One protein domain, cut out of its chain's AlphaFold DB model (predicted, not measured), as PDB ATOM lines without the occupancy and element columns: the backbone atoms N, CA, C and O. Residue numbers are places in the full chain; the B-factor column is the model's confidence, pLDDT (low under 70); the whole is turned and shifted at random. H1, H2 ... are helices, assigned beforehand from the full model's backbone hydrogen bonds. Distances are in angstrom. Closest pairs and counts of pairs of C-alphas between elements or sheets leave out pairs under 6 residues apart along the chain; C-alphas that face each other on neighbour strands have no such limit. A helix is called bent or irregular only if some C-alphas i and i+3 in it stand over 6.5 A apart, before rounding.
ATOM      1  N   GLN A   2      53.343   0.363 -31.285       67.38
ATOM      2  CA  GLN A   2      54.220   1.127 -30.376       67.38
ATOM      3  C   GLN A   2      55.218   2.044 -31.111       67.38
ATOM      4  O   GLN A   2      55.401   3.187 -30.707       67.38
ATOM      5  N   SER A   3      55.751   1.602 -32.255       79.75
ATOM      6  CA  SER A   3      56.609   2.417 -33.130       79.75
ATOM      7  C   SER A   3      55.906   3.652 -33.711       79.75
ATOM      8  O   SER A   3      56.469   4.738 -33.683       79.75
ATOM      9  N   ILE A   4      54.657   3.521 -34.183       80.75
ATOM     10  CA  ILE A   4      53.865   4.644 -34.725       80.75
ATOM     11  C   ILE A   4      53.555   5.667 -33.627       80.75
ATOM     12  O   ILE A   4      53.663   6.868 -33.858       80.75
ATOM     13  N   LYS A   5      53.211   5.206 -32.415       83.06
ATOM     14  CA  LYS A   5      52.976   6.099 -31.271       83.06
ATOM     15  C   LYS A   5      54.236   6.893 -30.895       83.06
ATOM     16  O   LYS A   5      54.125   8.100 -30.701       83.06
ATOM     17  N   SER A   6      55.406   6.243 -30.854       87.00
ATOM     18  CA  SER A   6      56.694   6.924 -30.617       87.00
ATOM     19  C   SER A   6      56.979   7.964 -31.699       87.00
ATOM     20  O   SER A   6      57.161   9.137 -31.388       87.00
ATOM     21  N   ALA A   7      56.886   7.563 -32.972       90.38
ATOM     22  CA  ALA A   7      57.131   8.453 -34.104       90.38
ATOM     23  C   ALA A   7      56.202   9.678 -34.090       90.38
ATOM     24  O   ALA A   7      56.657  10.798 -34.302       90.38
ATOM     25  N   LYS A   8      54.906   9.502 -33.786       90.75
ATOM     26  CA  LYS A   8      53.972  10.630 -33.629       90.75
ATOM     27  C   LYS A   8      54.423  11.596 -32.538       90.75
ATOM     28  O   LYS A   8      54.434  12.799 -32.775       90.75
ATOM     29  N   SER A   9      54.805  11.083 -31.367       88.62
ATOM     30  CA  SER A   9      55.298  11.919 -30.268       88.62
ATOM     31  C   SER A   9      56.526  12.735 -30.682       88.62
ATOM     32  O   SER A   9      56.601  13.924 -30.377       88.62
ATOM     33  N   GLU A  10      57.458  12.124 -31.413       93.94
ATOM     34  CA  GLU A  10      58.651  12.796 -31.939       93.94
ATOM     35  C   GLU A  10      58.291  13.889 -32.956       93.94
ATOM     36  O   GLU A  10      58.780  15.013 -32.837       93.94
ATOM     37  N   TYR A  11      57.374  13.617 -33.892       94.88
ATOM     38  CA  TYR A  11      56.884  14.628 -34.837       94.88
ATOM     39  C   TYR A  11      56.193  15.797 -34.130       94.88
ATOM     40  O   TYR A  11      56.482  16.951 -34.440       94.88
ATOM     41  N   PHE A  12      55.324  15.533 -33.150       92.38
ATOM     42  CA  PHE A  12      54.683  16.598 -32.374       92.38
ATOM     43  C   PHE A  12      55.702  17.431 -31.595       92.38
ATOM     44  O   PHE A  12      55.561  18.652 -31.505       92.38
ATOM     45  N   GLN A  13      56.740  16.798 -31.050       93.69
ATOM     46  CA  GLN A  13      57.803  17.512 -30.355       93.69
ATOM     47  C   GLN A  13      58.631  18.376 -31.319       93.69
ATOM     48  O   GLN A  13      58.887  19.544 -31.022       93.69
ATOM     49  N   ALA A  14      58.981  17.853 -32.495       95.38
ATOM     50  CA  ALA A  14      59.661  18.612 -33.542       95.38
ATOM     51  C   ALA A  14      58.821  19.808 -34.020       95.38
ATOM     52  O   ALA A  14      59.333  20.923 -34.111       95.38
ATOM     53  N   ILE A  15      57.514  19.616 -34.234       95.06
ATOM     54  CA  ILE A  15      56.578  20.695 -34.588       95.06
ATOM     55  C   ILE A  15      56.587  21.795 -33.529       95.06
ATOM     56  O   ILE A  15      56.626  22.970 -33.889       95.06
ATOM     57  N   LYS A  16      56.588  21.453 -32.232       94.44
ATOM     58  CA  LYS A  16      56.674  22.457 -31.158       94.44
ATOM     59  C   LYS A  16      57.952  23.289 -31.273       94.44
ATOM     60  O   LYS A  16      57.875  24.513 -31.188       94.44
ATOM     61  N   TYR A  17      59.098  22.647 -31.512       96.00
ATOM     62  CA  TYR A  17      60.373  23.350 -31.667       96.00
ATOM     63  C   TYR A  17      60.401  24.246 -32.909       96.00
ATOM     64  O   TYR A  17      60.719  25.429 -32.792       96.00
ATOM     65  N   TYR A  18      59.992  23.740 -34.075       95.88
ATOM     66  CA  TYR A  18      59.948  24.553 -35.292       95.88
ATOM     67  C   TYR A  18      58.901  25.669 -35.214       95.88
ATOM     68  O   TYR A  18      59.150  26.770 -35.694       95.88
ATOM     69  N   SER A  19      57.765  25.445 -34.549       93.44
ATOM     70  CA  SER A  19      56.774  26.498 -34.283       93.44
ATOM     71  C   SER A  19      57.360  27.619 -33.429       93.44
ATOM     72  O   SER A  19      57.139  28.796 -33.715       93.44
ATOM     73  N   ALA A  20      58.116  27.270 -32.382       94.06
ATOM     74  CA  ALA A  20      58.798  28.249 -31.544       94.06
ATOM     75  C   ALA A  20      59.856  29.023 -32.345       94.06
ATOM     76  O   ALA A  20      59.878  30.249 -32.275       94.06
ATOM     77  N   ALA A  21      60.657  28.334 -33.163       93.12
ATOM     78  CA  ALA A  21      61.647  28.963 -34.035       93.12
ATOM     79  C   ALA A  21      61.002  29.932 -35.048       93.12
ATOM     80  O   ALA A  21      61.430  31.079 -35.143       93.12
ATOM     81  N   LYS A  22      59.918  29.528 -35.731       92.19
ATOM     82  CA  LYS A  22      59.147  30.400 -36.643       92.19
ATOM     83  C   LYS A  22      58.655  31.668 -35.945       92.19
ATOM     84  O   LYS A  22      58.776  32.762 -36.490       92.19
ATOM     85  N   ARG A  23      58.113  31.529 -34.728       90.94
ATOM     86  CA  ARG A  23      57.665  32.678 -33.928       90.94
ATOM     87  C   ARG A  23      58.827  33.608 -33.617       90.94
ATOM     88  O   ARG A  23      58.704  34.794 -33.881       90.94
ATOM     89  N   GLN A  24      59.946  33.079 -33.119       89.19
ATOM     90  CA  GLN A  24      61.125  33.891 -32.805       89.19
ATOM     91  C   GLN A  24      61.598  34.690 -34.021       89.19
ATOM     92  O   GLN A  24      61.772  35.895 -33.904       89.19
ATOM     93  N   LEU A  25      61.677  34.068 -35.202       86.62
ATOM     94  CA  LEU A  25      62.055  34.747 -36.449       86.62
ATOM     95  C   LEU A  25      61.112  35.891 -36.855       86.62
ATOM     96  O   LEU A  25      61.532  36.781 -37.580       86.62
ATOM     97  N   THR A  26      59.860  35.889 -36.394       78.75
ATOM     98  CA  THR A  26      58.888  36.956 -36.687       78.75
ATOM     99  C   THR A  26      59.076  38.177 -35.774       78.75
ATOM    100  O   THR A  26      58.673  39.277 -36.135       78.75
ATOM    101  N   TYR A  27      59.693  38.003 -34.599       74.56
ATOM    102  CA  TYR A  27      59.882  39.058 -33.590       74.56
ATOM    103  C   TYR A  27      61.295  39.666 -33.579       74.56
ATOM    104  O   TYR A  27      61.587  40.526 -32.748       74.56
ATOM    105  N   VAL A  28      62.192  39.230 -34.468       72.25
ATOM    106  CA  VAL A  28      63.536  39.812 -34.575       72.25
ATOM    107  C   VAL A  28      63.440  41.174 -35.276       72.25
ATOM    108  O   VAL A  28      63.057  41.249 -36.436       72.25
ATOM    109  N   ASN A  29      63.808  42.248 -34.567       58.09
ATOM    110  CA  ASN A  29      63.811  43.636 -35.070       58.09
ATOM    111  C   ASN A  29      64.919  43.941 -36.102       58.09
ATOM    112  O   ASN A  29      64.933  45.027 -36.675       58.09
ATOM    113  N   ASN A  30      65.857  43.015 -36.314       62.34
ATOM    114  CA  ASN A  30      66.945  43.141 -37.285       62.34
ATOM    115  C   ASN A  30      66.589  42.413 -38.589       62.34
ATOM    116  O   ASN A  30      65.725  41.539 -38.581       62.34
ATOM    117  N   GLU A  31      67.284  42.730 -39.690       66.31
ATOM    118  CA  GLU A  31      67.176  41.965 -40.940       66.31
ATOM    119  C   GLU A  31      67.396  40.474 -40.654       66.31
ATOM    120  O   GLU A  31      68.494  40.033 -40.311       66.31
ATOM    121  N   VAL A  32      66.313  39.699 -40.722       70.00
ATOM    122  CA  VAL A  32      66.351  38.257 -40.502       70.00
ATOM    123  C   VAL A  32      67.169  37.637 -41.625       70.00
ATOM    124  O   VAL A  32      66.876  37.867 -42.799       70.00
ATOM    125  N   ASP A  33      68.160  36.817 -41.268       83.75
ATOM    126  CA  ASP A  33      68.887  36.012 -42.245       83.75
ATOM    127  C   ASP A  33      67.884  35.170 -43.048       83.75
ATOM    128  O   ASP A  33      67.255  34.232 -42.543       83.75
ATOM    129  N   LYS A  34      67.725  35.532 -44.324       85.44
ATOM    130  CA  LYS A  34      66.776  34.911 -45.248       85.44
ATOM    131  C   LYS A  34      67.057  33.417 -45.422       85.44
ATOM    132  O   LYS A  34      66.117  32.652 -45.641       85.44
ATOM    133  N   ALA A  35      68.315  32.987 -45.296       88.81
ATOM    134  CA  ALA A  35      68.675  31.575 -45.357       88.81
ATOM    135  C   ALA A  35      68.118  30.812 -44.148       88.81
ATOM    136  O   ALA A  35      67.442  29.797 -44.324       88.81
ATOM    137  N   LEU A  36      68.314  31.342 -42.936       90.56
ATOM    138  CA  LEU A  36      67.767  30.757 -41.709       90.56
ATOM    139  C   LEU A  36      66.231  30.754 -41.710       90.56
ATOM    140  O   LEU A  36      65.618  29.758 -41.323       90.56
ATOM    141  N   TYR A  37      65.608  31.837 -42.183       90.88
ATOM    142  CA  TYR A  37      64.154  31.924 -42.331       90.88
ATOM    143  C   TYR A  37      63.607  30.806 -43.221       90.88
ATOM    144  O   TYR A  37      62.718  30.050 -42.815       90.88
ATOM    145  N   ASN A  38      64.184  30.667 -44.416       91.81
ATOM    146  CA  ASN A  38      63.787  29.644 -45.373       91.81
ATOM    147  C   ASN A  38      63.994  28.237 -44.811       91.81
ATOM    148  O   ASN A  38      63.123  27.385 -44.991       91.81
ATOM    149  N   GLU A  39      65.103  27.986 -44.114       94.00
ATOM    150  CA  GLU A  39      65.400  26.673 -43.542       94.00
ATOM    151  C   GLU A  39      64.401  26.287 -42.445       94.00
ATOM    152  O   GLU A  39      63.821  25.202 -42.493       94.00
ATOM    153  N   VAL A  40      64.109  27.189 -41.503       95.38
ATOM    154  CA  VAL A  40      63.154  26.912 -40.417       95.38
ATOM    155  C   VAL A  40      61.755  26.617 -40.963       95.38
ATOM    156  O   VAL A  40      61.118  25.650 -40.538       95.38
ATOM    157  N   TYR A  41      61.275  27.409 -41.925       95.69
ATOM    158  CA  TYR A  41      59.971  27.169 -42.552       95.69
ATOM    159  C   TYR A  41      59.967  25.887 -43.394       95.69
ATOM    160  O   TYR A  41      58.982  25.148 -43.379       95.69
ATOM    161  N   THR A  42      61.073  25.582 -44.075       96.19
ATOM    162  CA  THR A  42      61.229  24.340 -44.842       96.19
ATOM    163  C   THR A  42      61.151  23.122 -43.923       96.19
ATOM    164  O   THR A  42      60.363  22.213 -44.176       96.19
ATOM    165  N   GLN A  43      61.915  23.095 -42.828       97.38
ATOM    166  CA  GLN A  43      61.900  21.962 -41.898       97.38
ATOM    167  C   GLN A  43      60.559  21.820 -41.179       97.38
ATOM    168  O   GLN A  43      60.079  20.701 -40.976       97.38
ATOM    169  N   TYR A  44      59.906  22.938 -40.859       97.38
ATOM    170  CA  TYR A  44      58.534  22.936 -40.366       97.38
ATOM    171  C   TYR A  44      57.591  22.231 -41.354       97.38
ATOM    172  O   TYR A  44      56.915  21.271 -40.977       97.38
ATOM    173  N   ALA A  45      57.604  22.635 -42.628       98.00
ATOM    174  CA  ALA A  45      56.768  22.039 -43.668       98.00
ATOM    175  C   ALA A  45      57.088  20.551 -43.900       98.00
ATOM    176  O   ALA A  45      56.172  19.727 -43.958       98.00
ATOM    177  N   HIS A  46      58.373  20.174 -43.945       98.00
ATOM    178  CA  HIS A  46      58.802  18.774 -44.054       98.00
ATOM    179  C   HIS A  46      58.270  17.923 -42.901       98.00
ATOM    180  O   HIS A  46      57.830  16.789 -43.114       98.00
ATOM    181  N   THR A  47      58.299  18.465 -41.683       97.94
ATOM    182  CA  THR A  47      57.826  17.770 -40.481       97.94
ATOM    183  C   THR A  47      56.325  17.502 -40.573       97.94
ATOM    184  O   THR A  47      55.895  16.370 -40.352       97.94
ATOM    185  N   TYR A  48      55.538  18.499 -40.988       98.12
ATOM    186  CA  TYR A  48      54.099  18.339 -41.212       98.12
ATOM    187  C   TYR A  48      53.773  17.369 -42.348       98.12
ATOM    188  O   TYR A  48      52.907  16.513 -42.188       98.12
ATOM    189  N   LEU A  49      54.502  17.432 -43.464       98.31
ATOM    190  CA  LEU A  49      54.294  16.531 -44.596       98.31
ATOM    191  C   LEU A  49      54.514  15.068 -44.190       98.31
ATOM    192  O   LEU A  49      53.676  14.204 -44.457       98.31
ATOM    193  N   ARG A  50      55.629  14.786 -43.505       97.75
ATOM    194  CA  ARG A  50      55.955  13.433 -43.032       97.75
ATOM    195  C   ARG A  50      54.968  12.948 -41.974       97.75
ATOM    196  O   ARG A  50      54.590  11.775 -42.002       97.75
ATOM    197  N   LEU A  51      54.513  13.837 -41.087       96.19
ATOM    198  CA  LEU A  51      53.446  13.529 -40.139       96.19
ATOM    199  C   LEU A  51      52.140  13.180 -40.870       96.19
ATOM    200  O   LEU A  51      51.537  12.160 -40.552       96.19
ATOM    201  N   GLY A  52      51.741  13.950 -41.887       95.94
ATOM    202  CA  GLY A  52      50.559  13.665 -42.708       95.94
ATOM    203  C   GLY A  52      50.631  12.290 -43.374       95.94
ATOM    204  O   GLY A  52      49.693  11.502 -43.272       95.94
ATOM    205  N   MET A  53      51.783  11.939 -43.956       95.88
ATOM    206  CA  MET A  53      52.019  10.607 -44.532       95.88
ATOM    207  C   MET A  53      51.959   9.486 -43.480       95.88
ATOM    208  O   MET A  53      51.445   8.401 -43.764       95.88
ATOM    209  N   LEU A  54      52.475   9.721 -42.268       94.50
ATOM    210  CA  LEU A  54      52.405   8.761 -41.162       94.50
ATOM    211  C   LEU A  54      50.957   8.542 -40.701       94.50
ATOM    212  O   LEU A  54      50.527   7.396 -40.569       94.50
ATOM    213  N   LEU A  55      50.209   9.628 -40.489       92.44
ATOM    214  CA  LEU A  55      48.810   9.602 -40.056       92.44
ATOM    215  C   LEU A  55      47.902   8.977 -41.118       92.44
ATOM    216  O   LEU A  55      47.028   8.179 -40.784       92.44
ATOM    217  N   ALA A  56      48.154   9.263 -42.398       92.50
ATOM    218  CA  ALA A  56      47.468   8.618 -43.512       92.50
ATOM    219  C   ALA A  56      47.615   7.093 -43.422       92.50
ATOM    220  O   ALA A  56      46.614   6.377 -43.389       92.50
ATOM    221  N   ARG A  57      48.847   6.591 -43.268       90.94
ATOM    222  CA  ARG A  57      49.113   5.150 -43.103       90.94
ATOM    223  C   ARG A  57      48.444   4.571 -41.856       90.94
ATOM    224  O   ARG A  57      47.866   3.490 -41.922       90.94
ATOM    225  N   GLU A  58      48.502   5.273 -40.726       88.50
ATOM    226  CA  GLU A  58      47.866   4.824 -39.481       88.50
ATOM    227  C   GLU A  58      46.341   4.723 -39.607       88.50
ATOM    228  O   GLU A  58      45.752   3.760 -39.105       88.50
ATOM    229  N   SER A  59      45.701   5.669 -40.299       85.12
ATOM    230  CA  SER A  59      44.242   5.694 -40.455       85.12
ATOM    231  C   SER A  59      43.708   4.440 -41.160       85.12
ATOM    232  O   SER A  59      42.698   3.874 -40.735       85.12
ATOM    233  N   PHE A  60      44.435   3.918 -42.154       81.38
ATOM    234  CA  PHE A  60      44.068   2.673 -42.837       81.38
ATOM    235  C   PHE A  60      44.395   1.413 -42.031       81.38
ATOM    236  O   PHE A  60      43.679   0.421 -42.153       81.38
ATOM    237  N   LEU A  61      45.425   1.445 -41.179       81.81
ATOM    238  CA  LEU A  61      45.772   0.320 -40.302       81.81
ATOM    239  C   LEU A  61      44.799   0.158 -39.130       81.81
ATOM    240  O   LEU A  61      44.546  -0.958 -38.685       81.81
ATOM    241  N   THR A  62      44.297   1.269 -38.595       76.62
ATOM    242  CA  THR A  62      43.461   1.288 -37.382       76.62
ATOM    243  C   THR A  62      41.966   1.345 -37.680       76.62
ATOM    244  O   THR A  62      41.162   1.137 -36.778       76.62
ATOM    245  N   GLY A  63      41.577   1.650 -38.922       67.12
ATOM    246  CA  GLY A  63      40.179   1.895 -39.282       67.12
ATOM    247  C   GLY A  63      39.602   3.190 -38.690       67.12
ATOM    248  O   GLY A  63      38.408   3.433 -38.844       67.12
ATOM    249  N   ALA A  83      45.544  13.684 -40.692       93.44
ATOM    250  CA  ALA A  83      46.368  13.589 -41.893       93.44
ATOM    251  C   ALA A  83      46.094  14.767 -42.845       93.44
ATOM    252  O   ALA A  83      47.041  15.394 -43.322       93.44
ATOM    253  N   SER A  84      44.819  15.110 -43.069       93.12
ATOM    254  CA  SER A  84      44.431  16.234 -43.932       93.12
ATOM    255  C   SER A  84      44.927  17.574 -43.392       93.12
ATOM    256  O   SER A  84      45.432  18.391 -44.161       93.12
ATOM    257  N   ASP A  85      44.823  17.790 -42.078       93.62
ATOM    258  CA  ASP A  85      45.310  19.006 -41.424       93.62
ATOM    259  C   ASP A  85      46.828  19.137 -41.559       93.62
ATOM    260  O   ASP A  85      47.330  20.205 -41.913       93.62
ATOM    261  N   ALA A  86      47.558  18.039 -41.344       96.31
ATOM    262  CA  ALA A  86      49.008  18.028 -41.467       96.31
ATOM    263  C   ALA A  86      49.470  18.293 -42.910       96.31
ATOM    264  O   ALA A  86      50.379  19.096 -43.125       96.31
ATOM    265  N   PHE A  87      48.823  17.684 -43.909       97.62
ATOM    266  CA  PHE A  87      49.108  17.989 -45.314       97.62
ATOM    267  C   PHE A  87      48.804  19.448 -45.660       97.62
ATOM    268  O   PHE A  87      49.612  20.088 -46.332       97.62
ATOM    269  N   ARG A  88      47.671  19.991 -45.193       96.56
ATOM    270  CA  ARG A  88      47.280  21.382 -45.462       96.56
ATOM    271  C   ARG A  88      48.283  22.379 -44.885       96.56
ATOM    272  O   ARG A  88      48.614  23.341 -45.568       96.56
ATOM    273  N   GLU A  89      48.788  22.131 -43.679       97.50
ATOM    274  CA  GLU A  89      49.804  22.976 -43.039       97.50
ATOM    275  C   GLU A  89      51.166  22.905 -43.756       97.50
ATOM    276  O   GLU A  89      51.856  23.917 -43.909       97.50
ATOM    277  N   ALA A  90      51.555  21.721 -44.239       98.12
ATOM    278  CA  ALA A  90      52.762  21.578 -45.052       98.12
ATOM    279  C   ALA A  90      52.640  22.349 -46.373       98.12
ATOM    280  O   ALA A  90      53.530  23.121 -46.724       98.12
ATOM    281  N   LEU A  91      51.521  22.162 -47.081       97.94
ATOM    282  CA  LEU A  91      51.249  22.799 -48.368       97.94
ATOM    283  C   LEU A  91      51.196  24.319 -48.258       97.94
ATOM    284  O   LEU A  91      51.891  24.987 -49.015       97.94
ATOM    285  N   SER A  92      50.460  24.858 -47.281       97.62
ATOM    286  CA  SER A  92      50.388  26.309 -47.068       97.62
ATOM    287  C   SER A  92      51.771  26.909 -46.809       97.62
ATOM    288  O   SER A  92      52.078  27.996 -47.293       97.62
ATOM    289  N   THR A  93      52.633  26.183 -46.093       97.12
ATOM    290  CA  THR A  93      53.999  26.630 -45.815       97.12
ATOM    291  C   THR A  93      54.884  26.578 -47.066       97.12
ATOM    292  O   THR A  93      55.629  27.527 -47.302       97.12
ATOM    293  N   TYR A  94      54.813  25.522 -47.886       97.81
ATOM    294  CA  TYR A  94      55.576  25.474 -49.143       97.81
ATOM    295  C   TYR A  94      55.101  26.520 -50.153       97.81
ATOM    296  O   TYR A  94      55.934  27.203 -50.743       97.81
ATOM    297  N   GLU A  95      53.784  26.681 -50.321       95.19
ATOM    298  CA  GLU A  95      53.194  27.698 -51.201       95.19
ATOM    299  C   GLU A  95      53.622  29.109 -50.758       95.19
ATOM    300  O   GLU A  95      53.978  29.936 -51.594       95.19
ATOM    301  N   PHE A  96      53.686  29.360 -49.445       94.12
ATOM    302  CA  PHE A  96      54.199  30.611 -48.885       94.12
ATOM    303  C   PHE A  96      55.694  30.846 -49.175       94.12
ATOM    304  O   PHE A  96      56.097  31.977 -49.434       94.12
ATOM    305  N   LEU A  97      56.522  29.793 -49.162       93.69
ATOM    306  CA  LEU A  97      57.946  29.881 -49.527       93.69
ATOM    307  C   LEU A  97      58.179  30.087 -51.036       93.69
ATOM    308  O   LEU A  97      59.289  30.440 -51.445       93.69
ATOM    309  N   GLY A  98      57.145  29.901 -51.859       91.69
ATOM    310  CA  GLY A  98      57.143  30.233 -53.280       91.69
ATOM    311  C   GLY A  98      58.029  29.325 -54.136       91.69
ATOM    312  O   GLY A  98      58.143  28.122 -53.901       91.69
ATOM    313  N   GLU A  99      58.658  29.914 -55.161       90.00
ATOM    314  CA  GLU A  99      59.399  29.208 -56.223       90.00
ATOM    315  C   GLU A  99      60.408  28.178 -55.705       90.00
ATOM    316  O   GLU A  99      60.523  27.087 -56.262       90.00
ATOM    317  N   HIS A 100      61.100  28.488 -54.605       87.75
ATOM    318  CA  HIS A 100      62.135  27.623 -54.041       87.75
ATOM    319  C   HIS A 100      61.615  26.271 -53.549       87.75
ATOM    320  O   HIS A 100      62.418  25.356 -53.388       87.75
ATOM    321  N   ARG A 101      60.307  26.154 -53.279       94.50
ATOM    322  CA  ARG A 101      59.681  24.947 -52.723       94.50
ATOM    323  C   ARG A 101      58.541  24.394 -53.572       94.50
ATOM    324  O   ARG A 101      57.711  23.628 -53.084       94.50
ATOM    325  N   LYS A 102      58.491  24.757 -54.858       95.25
ATOM    326  CA  LYS A 102      57.461  24.259 -55.784       95.25
ATOM    327  C   LYS A 102      57.483  22.744 -55.952       95.25
ATOM    328  O   LYS A 102      56.420  22.136 -56.036       95.25
ATOM    329  N   GLN A 103      58.666  22.131 -55.965       96.56
ATOM    330  CA  GLN A 103      58.782  20.678 -56.062       96.56
ATOM    331  C   GLN A 103      58.182  19.992 -54.831       96.56
ATOM    332  O   GLN A 103      57.449  19.011 -54.957       96.56
ATOM    333  N   GLU A 104      58.468  20.512 -53.641       97.88
ATOM    334  CA  GLU A 104      57.953  20.005 -52.374       97.88
ATOM    335  C   GLU A 104      56.443  20.244 -52.243       97.88
ATOM    336  O   GLU A 104      55.728  19.349 -51.787       97.88
ATOM    337  N   ALA A 105      55.936  21.390 -52.711       98.12
ATOM    338  CA  ALA A 105      54.501  21.655 -52.808       98.12
ATOM    339  C   ALA A 105      53.809  20.654 -53.749       98.12
ATOM    340  O   ALA A 105      52.811  20.036 -53.372       98.12
ATOM    341  N   ALA A 106      54.367  20.421 -54.941       98.19
ATOM    342  CA  ALA A 106      53.840  19.456 -55.905       98.19
ATOM    343  C   ALA A 106      53.852  18.024 -55.354       98.19
ATOM    344  O   ALA A 106      52.871  17.289 -55.488       98.19
ATOM    345  N   PHE A 107      54.929  17.635 -54.666       98.00
ATOM    346  CA  PHE A 107      54.997  16.354 -53.970       98.00
ATOM    347  C   PHE A 107      53.949  16.258 -52.853       98.00
ATOM    348  O   PHE A 107      53.286  15.229 -52.718       98.00
ATOM    349  N   GLY A 108      53.754  17.328 -52.075       98.25
ATOM    350  CA  GLY A 108      52.716  17.407 -51.048       98.25
ATOM    351  C   GLY A 108      51.311  17.221 -51.624       98.25
ATOM    352  O   GLY A 108      50.527  16.440 -51.083       98.25
ATOM    353  N   HIS A 109      51.018  17.862 -52.760       98.56
ATOM    354  CA  HIS A 109      49.753  17.701 -53.471       98.56
ATOM    355  C   HIS A 109      49.567  16.265 -53.956       98.56
ATOM    356  O   HIS A 109      48.512  15.674 -53.729       98.56
ATOM    357  N   PHE A 110      50.608  15.656 -54.526       98.38
ATOM    358  CA  PHE A 110      50.576  14.254 -54.934       98.38
ATOM    359  C   PHE A 110      50.299  13.294 -53.761       98.38
ATOM    360  O   PHE A 110      49.480  12.380 -53.894       98.38
ATOM    361  N   GLN A 111      50.941  13.495 -52.603       98.06
ATOM    362  CA  GLN A 111      50.718  12.657 -51.417       98.06
ATOM    363  C   GLN A 111      49.302  12.830 -50.852       98.06
ATOM    364  O   GLN A 111      48.644  11.836 -50.537       98.06
ATOM    365  N   LEU A 112      48.808  14.069 -50.774       98.06
ATOM    366  CA  LEU A 112      47.442  14.351 -50.336       98.06
ATOM    367  C   LEU A 112      46.409  13.738 -51.293       98.06
ATOM    368  O   LEU A 112      45.438  13.136 -50.834       98.06
ATOM    369  N   ALA A 113      46.641  13.820 -52.605       98.31
ATOM    370  CA  ALA A 113      45.791  13.178 -53.601       98.31
ATOM    371  C   ALA A 113      45.757  11.653 -53.427       98.31
ATOM    372  O   ALA A 113      44.681  11.058 -53.438       98.31
ATOM    373  N   CYS A 114      46.909  11.013 -53.190       97.12
ATOM    374  CA  CYS A 114      46.962   9.578 -52.900       97.12
ATOM    375  C   CYS A 114      46.171   9.219 -51.635       97.12
ATOM    376  O   CYS A 114      45.415   8.252 -51.645       97.12
ATOM    377  N   TYR A 115      46.294  10.019 -50.571       96.81
ATOM    378  CA  TYR A 115      45.516   9.815 -49.350       96.81
ATOM    379  C   TYR A 115      44.004   9.926 -49.604       96.81
ATOM    380  O   TYR A 115      43.231   9.070 -49.180       96.81
ATOM    381  N   GLN A 116      43.579  10.947 -50.348       97.00
ATOM    382  CA  GLN A 116      42.175  11.172 -50.692       97.00
ATOM    383  C   GLN A 116      41.622  10.091 -51.625       97.00
ATOM    384  O   GLN A 116      40.493   9.646 -51.428       97.00
ATOM    385  N   ARG A 117      42.418   9.602 -52.583       97.25
ATOM    386  CA  ARG A 117      42.090   8.419 -53.391       97.25
ATOM    387  C   ARG A 117      41.811   7.220 -52.488       97.25
ATOM    388  O   ARG A 117      40.788   6.565 -52.650       97.25
ATOM    389  N   ASP A 118      42.686   6.946 -51.527       95.56
ATOM    390  CA  ASP A 118      42.528   5.786 -50.647       95.56
ATOM    391  C   ASP A 118      41.287   5.927 -49.748       95.56
ATOM    392  O   ASP A 118      40.562   4.952 -49.534       95.56
ATOM    393  N   LEU A 119      40.970   7.145 -49.289       94.44
ATOM    394  CA  LEU A 119      39.709   7.428 -48.596       94.44
ATOM    395  C   LEU A 119      38.501   7.202 -49.512       94.44
ATOM    396  O   LEU A 119      37.535   6.571 -49.092       94.44
ATOM    397  N   CYS A 120      38.561   7.670 -50.761       95.62
ATOM    398  CA  CYS A 120      37.517   7.442 -51.757       95.62
ATOM    399  C   CYS A 120      37.229   5.946 -51.923       95.62
ATOM    400  O   CYS A 120      36.090   5.525 -51.723       95.62
ATOM    401  N   LEU A 121      38.260   5.148 -52.218       94.12
ATOM    402  CA  LEU A 121      38.139   3.697 -52.381       94.12
ATOM    403  C   LEU A 121      37.598   3.032 -51.112       94.12
ATOM    404  O   LEU A 121      36.736   2.164 -51.185       94.12
ATOM    405  N   LYS A 122      38.018   3.497 -49.932       91.06
ATOM    406  CA  LYS A 122      37.496   2.983 -48.665       91.06
ATOM    407  C   LYS A 122      35.997   3.236 -48.491       91.06
ATOM    408  O   LYS A 122      35.301   2.373 -47.963       91.06
ATOM    409  N   PHE A 123      35.493   4.401 -48.897       90.62
ATOM    410  CA  PHE A 123      34.055   4.676 -48.851       90.62
ATOM    411  C   PHE A 123      33.273   3.870 -49.893       90.62
ATOM    412  O   PHE A 123      32.140   3.500 -49.602       90.62
ATOM    413  N   LEU A 124      33.866   3.550 -51.050       90.94
ATOM    414  CA  LEU A 124      33.274   2.607 -52.011       90.94
ATOM    415  C   LEU A 124      33.174   1.199 -51.411       90.94
ATOM    416  O   LEU A 124      32.093   0.625 -51.382       90.94
ATOM    417  N   ASP A 125      34.251   0.708 -50.794       89.44
ATOM    418  CA  ASP A 125      34.256  -0.565 -50.065       89.44
ATOM    419  C   ASP A 125      33.149  -0.655 -49.001       89.44
ATOM    420  O   ASP A 125      32.605  -1.730 -48.753       89.44
ATOM    421  N   LEU A 126      32.863   0.451 -48.303       86.94
ATOM    422  CA  LEU A 126      31.812   0.501 -47.281       86.94
ATOM    423  C   LEU A 126      30.413   0.451 -47.896       86.94
ATOM    424  O   LEU A 126      29.541  -0.189 -47.317       86.94
ATOM    425  N   VAL A 127      30.209   1.066 -49.066       83.75
ATOM    426  CA  VAL A 127      28.965   0.929 -49.843       83.75
ATOM    427  C   VAL A 127      28.737  -0.542 -50.206       83.75
ATOM    428  O   VAL A 127      27.662  -1.072 -49.937       83.75
ATOM    429  N   ASP A 128      29.768  -1.227 -50.705       79.31
ATOM    430  CA  ASP A 128      29.662  -2.628 -51.136       79.31
ATOM    431  C   ASP A 128      29.474  -3.606 -49.963       79.31
ATOM    432  O   ASP A 128      28.802  -4.631 -50.090       79.31
ATOM    433  N   LYS A 129      30.058  -3.303 -48.794       77.94
ATOM    434  CA  LYS A 129      29.972  -4.150 -47.588       77.94
ATOM    435  C   LYS A 129      28.702  -3.907 -46.768       77.94
ATOM    436  O   LYS A 129      28.232  -4.832 -46.104       77.94
ATOM    437  N   GLU A 130      28.132  -2.702 -46.796       62.84
ATOM    438  CA  GLU A 130      26.980  -2.311 -45.970       62.84
ATOM    439  C   GLU A 130      25.657  -2.214 -46.748       62.84
ATOM    440  O   GLU A 130      24.834  -1.349 -46.448       62.84
ATOM    441  N   VAL A 131      25.370  -3.180 -47.636       55.81
ATOM    442  CA  VAL A 131      24.087  -3.365 -48.378       55.81
ATOM    443  C   VAL A 131      22.818  -3.345 -47.478       55.81
ATOM    444  O   VAL A 131      21.693  -3.458 -47.951       55.81
ATOM    445  N   LYS A 132      22.956  -3.205 -46.151       53.41
ATOM    446  CA  LYS A 132      21.879  -3.252 -45.153       53.41
ATOM    447  C   LYS A 132      21.746  -2.012 -44.248       53.41
ATOM    448  O   LYS A 132      20.931  -2.067 -43.327       53.41
ATOM    449  N   GLN A 133      22.489  -0.912 -44.444       56.19
ATOM    450  CA  GLN A 133      22.390   0.276 -43.566       56.19
ATOM    451  C   GLN A 133      21.947   1.573 -44.267       56.19
ATOM    452  O   GLN A 133      22.291   1.843 -45.409       56.19
ATOM    453  N   LYS A 134      21.252   2.439 -43.505       66.00
ATOM    454  CA  LYS A 134      20.737   3.779 -43.880       66.00
ATOM    455  C   LYS A 134      21.797   4.803 -44.353       66.00
ATOM    456  O   LYS A 134      21.451   5.959 -44.573       66.00
ATOM    457  N   ASN A 135      23.071   4.422 -44.468       73.56
ATOM    458  CA  ASN A 135      24.196   5.331 -44.719       73.56
ATOM    459  C   ASN A 135      24.822   5.193 -46.119       73.56
ATOM    460  O   ASN A 135      25.793   5.899 -46.395       73.56
ATOM    461  N   GLU A 136      24.289   4.338 -47.000       81.38
ATOM    462  CA  GLU A 136      24.845   4.116 -48.347       81.38
ATOM    463  C   GLU A 136      25.028   5.435 -49.118       81.38
ATOM    464  O   GLU A 136      26.132   5.745 -49.568       81.38
ATOM    465  N   ASP A 137      23.983   6.264 -49.178       84.88
ATOM    466  CA  ASP A 137      24.014   7.557 -49.873       84.88
ATOM    467  C   ASP A 137      25.102   8.485 -49.326       84.88
ATOM    468  O   ASP A 137      25.802   9.162 -50.082       84.88
ATOM    469  N   LYS A 138      25.295   8.485 -48.004       88.00
ATOM    470  CA  LYS A 138      26.324   9.290 -47.343       88.00
ATOM    471  C   LYS A 138      27.722   8.827 -47.746       88.00
ATOM    472  O   LYS A 138      28.574   9.665 -48.044       88.00
ATOM    473  N   TYR A 139      27.985   7.522 -47.758       88.81
ATOM    474  CA  TYR A 139      29.287   6.996 -48.179       88.81
ATOM    475  C   TYR A 139      29.531   7.213 -49.667       88.81
ATOM    476  O   TYR A 139      30.624   7.623 -50.053       88.81
ATOM    477  N   ARG A 140      28.492   7.061 -50.486       89.62
ATOM    478  CA  ARG A 140      28.524   7.338 -51.919       89.62
ATOM    479  C   ARG A 140      28.820   8.813 -52.225       89.62
ATOM    480  O   ARG A 140      29.577   9.120 -53.144       89.62
ATOM    481  N   GLN A 141      28.253   9.743 -51.459       91.44
ATOM    482  CA  GLN A 141      28.584  11.168 -51.566       91.44
ATOM    483  C   GLN A 141      30.023  11.446 -51.121       91.44
ATOM    484  O   GLN A 141      30.738  12.200 -51.784       91.44
ATOM    485  N   LYS A 142      30.477  10.810 -50.036       92.06
ATOM    486  CA  LYS A 142      31.856  10.951 -49.556       92.06
ATOM    487  C   LYS A 142      32.883  10.417 -50.544       92.06
ATOM    488  O   LYS A 142      33.890  11.087 -50.748       92.06
ATOM    489  N   SER A 143      32.641   9.269 -51.178       93.19
ATOM    490  CA  SER A 143      33.560   8.742 -52.190       93.19
ATOM    491  C   SER A 143      33.690   9.705 -53.370       93.19
ATOM    492  O   SER A 143      34.804  10.078 -53.721       93.19
ATOM    493  N   LYS A 144      32.576  10.237 -53.898       94.00
ATOM    494  CA  LYS A 144      32.609  11.273 -54.951       94.00
ATOM    495  C   LYS A 144      33.387  12.521 -54.531       94.00
ATOM    496  O   LYS A 144      34.180  13.048 -55.313       94.00
ATOM    497  N   TRP A 145      33.165  12.992 -53.304       95.31
ATOM    498  CA  TRP A 145      33.851  14.167 -52.774       95.31
ATOM    499  C   TRP A 145      35.362  13.945 -52.678       95.31
ATOM    500  O   TRP A 145      36.133  14.745 -53.207       95.31
ATOM    501  N   TYR A 146      35.790  12.829 -52.083       96.88
ATOM    502  CA  TYR A 146      37.207  12.489 -51.980       96.88
ATOM    503  C   TYR A 146      37.856  12.230 -53.341       96.88
ATOM    504  O   TYR A 146      38.985  12.666 -53.551       96.88
ATOM    505  N   GLY A 147      37.144  11.604 -54.281       96.88
ATOM    506  CA  GLY A 147      37.624  11.446 -55.653       96.88
ATOM    507  C   GLY A 147      37.862  12.793 -56.340       96.88
ATOM    508  O   GLY A 147      38.920  13.008 -56.921       96.88
ATOM    509  N   SER A 148      36.938  13.744 -56.174       96.88
ATOM    510  CA  SER A 148      37.079  15.105 -56.719       96.88
ATOM    511  C   SER A 148      38.243  15.876 -56.083       96.88
ATOM    512  O   SER A 148      38.942  16.633 -56.758       96.88
ATOM    513  N   LEU A 149      38.469  15.694 -54.777       97.56
ATOM    514  CA  LEU A 149      39.611  16.296 -54.089       97.56
ATOM    515  C   LEU A 149      40.946  15.707 -54.555       97.56
ATOM    516  O   LEU A 149      41.897  16.469 -54.750       97.56
ATOM    517  N   ALA A 150      41.007  14.386 -54.749       98.38
ATOM    518  CA  ALA A 150      42.196  13.718 -55.264       98.38
ATOM    519  C   ALA A 150      42.558  14.259 -56.651       98.38
ATOM    520  O   ALA A 150      43.696  14.671 -56.865       98.38
ATOM    521  N   GLU A 151      41.565  14.374 -57.537       97.69
ATOM    522  CA  GLU A 151      41.727  14.914 -58.889       97.69
ATOM    523  C   GLU A 151      42.288  16.341 -58.880       97.69
ATOM    524  O   GLU A 151      43.302  16.632 -59.513       97.69
ATOM    525  N   LYS A 152      41.701  17.225 -58.064       97.94
ATOM    526  CA  LYS A 152      42.179  18.608 -57.918       97.94
ATOM    527  C   LYS A 152      43.636  18.674 -57.449       97.94
ATOM    528  O   LYS A 152      44.393  19.533 -57.901       97.94
ATOM    529  N   ASN A 153      44.028  17.808 -56.518       98.44
ATOM    530  CA  ASN A 153      45.396  17.780 -56.008       98.44
ATOM    531  C   ASN A 153      46.378  17.157 -57.012       98.44
ATOM    532  O   ASN A 153      47.496  17.653 -57.138       98.44
ATOM    533  N   TRP A 154      45.982  16.139 -57.778       98.50
ATOM    534  CA  TRP A 154      46.802  15.643 -58.887       98.50
ATOM    535  C   TRP A 154      47.008  16.704 -59.962       98.50
ATOM    536  O   TRP A 154      48.146  16.887 -60.388       98.50
ATOM    537  N   GLN A 155      45.973  17.471 -60.312       98.00
ATOM    538  CA  GLN A 155      46.110  18.573 -61.265       98.00
ATOM    539  C   GLN A 155      47.137  19.609 -60.793       98.00
ATOM    540  O   GLN A 155      48.026  19.977 -61.554       98.00
ATOM    541  N   LYS A 156      47.085  20.008 -59.515       97.88
ATOM    542  CA  LYS A 156      48.106  20.886 -58.925       97.88
ATOM    543  C   LYS A 156      49.511  20.276 -58.968       97.88
ATOM    544  O   LYS A 156      50.485  20.980 -59.199       97.88
ATOM    545  N   ALA A 157      49.645  18.969 -58.738       98.19
ATOM    546  CA  ALA A 157      50.939  18.297 -58.834       98.19
ATOM    547  C   ALA A 157      51.478  18.287 -60.279       98.19
ATOM    548  O   ALA A 157      52.682  18.450 -60.481       98.19
ATOM    549  N   LEU A 158      50.600  18.141 -61.278       97.75
ATOM    550  CA  LEU A 158      50.943  18.160 -62.706       97.75
ATOM    551  C   LEU A 158      51.399  19.539 -63.209       97.75
ATOM    552  O   LEU A 158      52.139  19.591 -64.186       97.75
ATOM    553  N   GLU A 159      51.040  20.635 -62.529       95.88
ATOM    554  CA  GLU A 159      51.567  21.979 -62.837       95.88
ATOM    555  C   GLU A 159      53.100  22.055 -62.696       95.88
ATOM    556  O   GLU A 159      53.744  22.856 -63.372       95.88
ATOM    557  N   PHE A 160      53.697  21.207 -61.849       96.31
ATOM    558  CA  PHE A 160      55.151  21.086 -61.693       96.31
ATOM    559  C   PHE A 160      55.709  19.805 -62.332       96.31
ATOM    560  O   PHE A 160      56.754  19.818 -62.988       96.31
ATOM    561  N   TYR A 161      55.030  18.670 -62.146       96.31
ATOM    562  CA  TYR A 161      55.446  17.382 -62.700       96.31
ATOM    563  C   TYR A 161      54.990  17.219 -64.150       96.31
ATOM    564  O   TYR A 161      54.229  16.310 -64.467       96.31
TER     565      TYR A 161
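What this domain is: This is residues 2 to 63 and 83 to 161 of the 291 residues of an uncharacterized protein of Arundo donax (UniProt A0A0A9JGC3). Two long helical hairpins, H1 with H2 and H3b with H4, stand side by side, with the short arm H3a packed between H2 and H3b. The 141 printed residues, all helix by class, have four named helices, H1 to H4. The whole is loose, radius of gyration of the C-alphas 18.1 A, spanning 65 by 38 by 21 A.

Where its parts are: H1, residues 2 to 26, 36.7 A, begins at C-alpha 2 (54.220, 1.127, -30.376). H2, residues 34 to 62, measures 41.7 A. H3, residues 83 to 129, one helix by its hydrogen bonds, is bent: C-alphas 96 and 99 are 9.1 A apart. Its arms are H3a, residues 83 to 96, 20.0 A, and H3b, residues 99 to 129, 45.3 A, itself irregular, with C-alphas 100 and 103 8.0 A apart. H4, residues 136 to 158, 32.9 A, ends at C-alpha 158 (50.943, 18.160, -62.706).

How they stand to each other: H1 and H2 touch as a hairpin, closest C-alphas Tyr 18 and Tyr 44, 5.5 A. H2 touches H3a, closest C-alphas Ala 45 and Ala 90, 4.3 A. Hairpin H3b and H4 touches closest at C-alphas Ala 113 and Ala 150, 4.0 A. O i to N i+4 pairs are all within hydrogen-bond range in H1, H3a and H4, 24 of 25 in H2, 25 of 27 in H3b.

The domain as a whole: Residues 64 to 82 are not printed; C-alphas 63 and 83 are 13.5 A apart. Confidence is under 70 at residues 2, 29 to 31, 63 and 130 to 134.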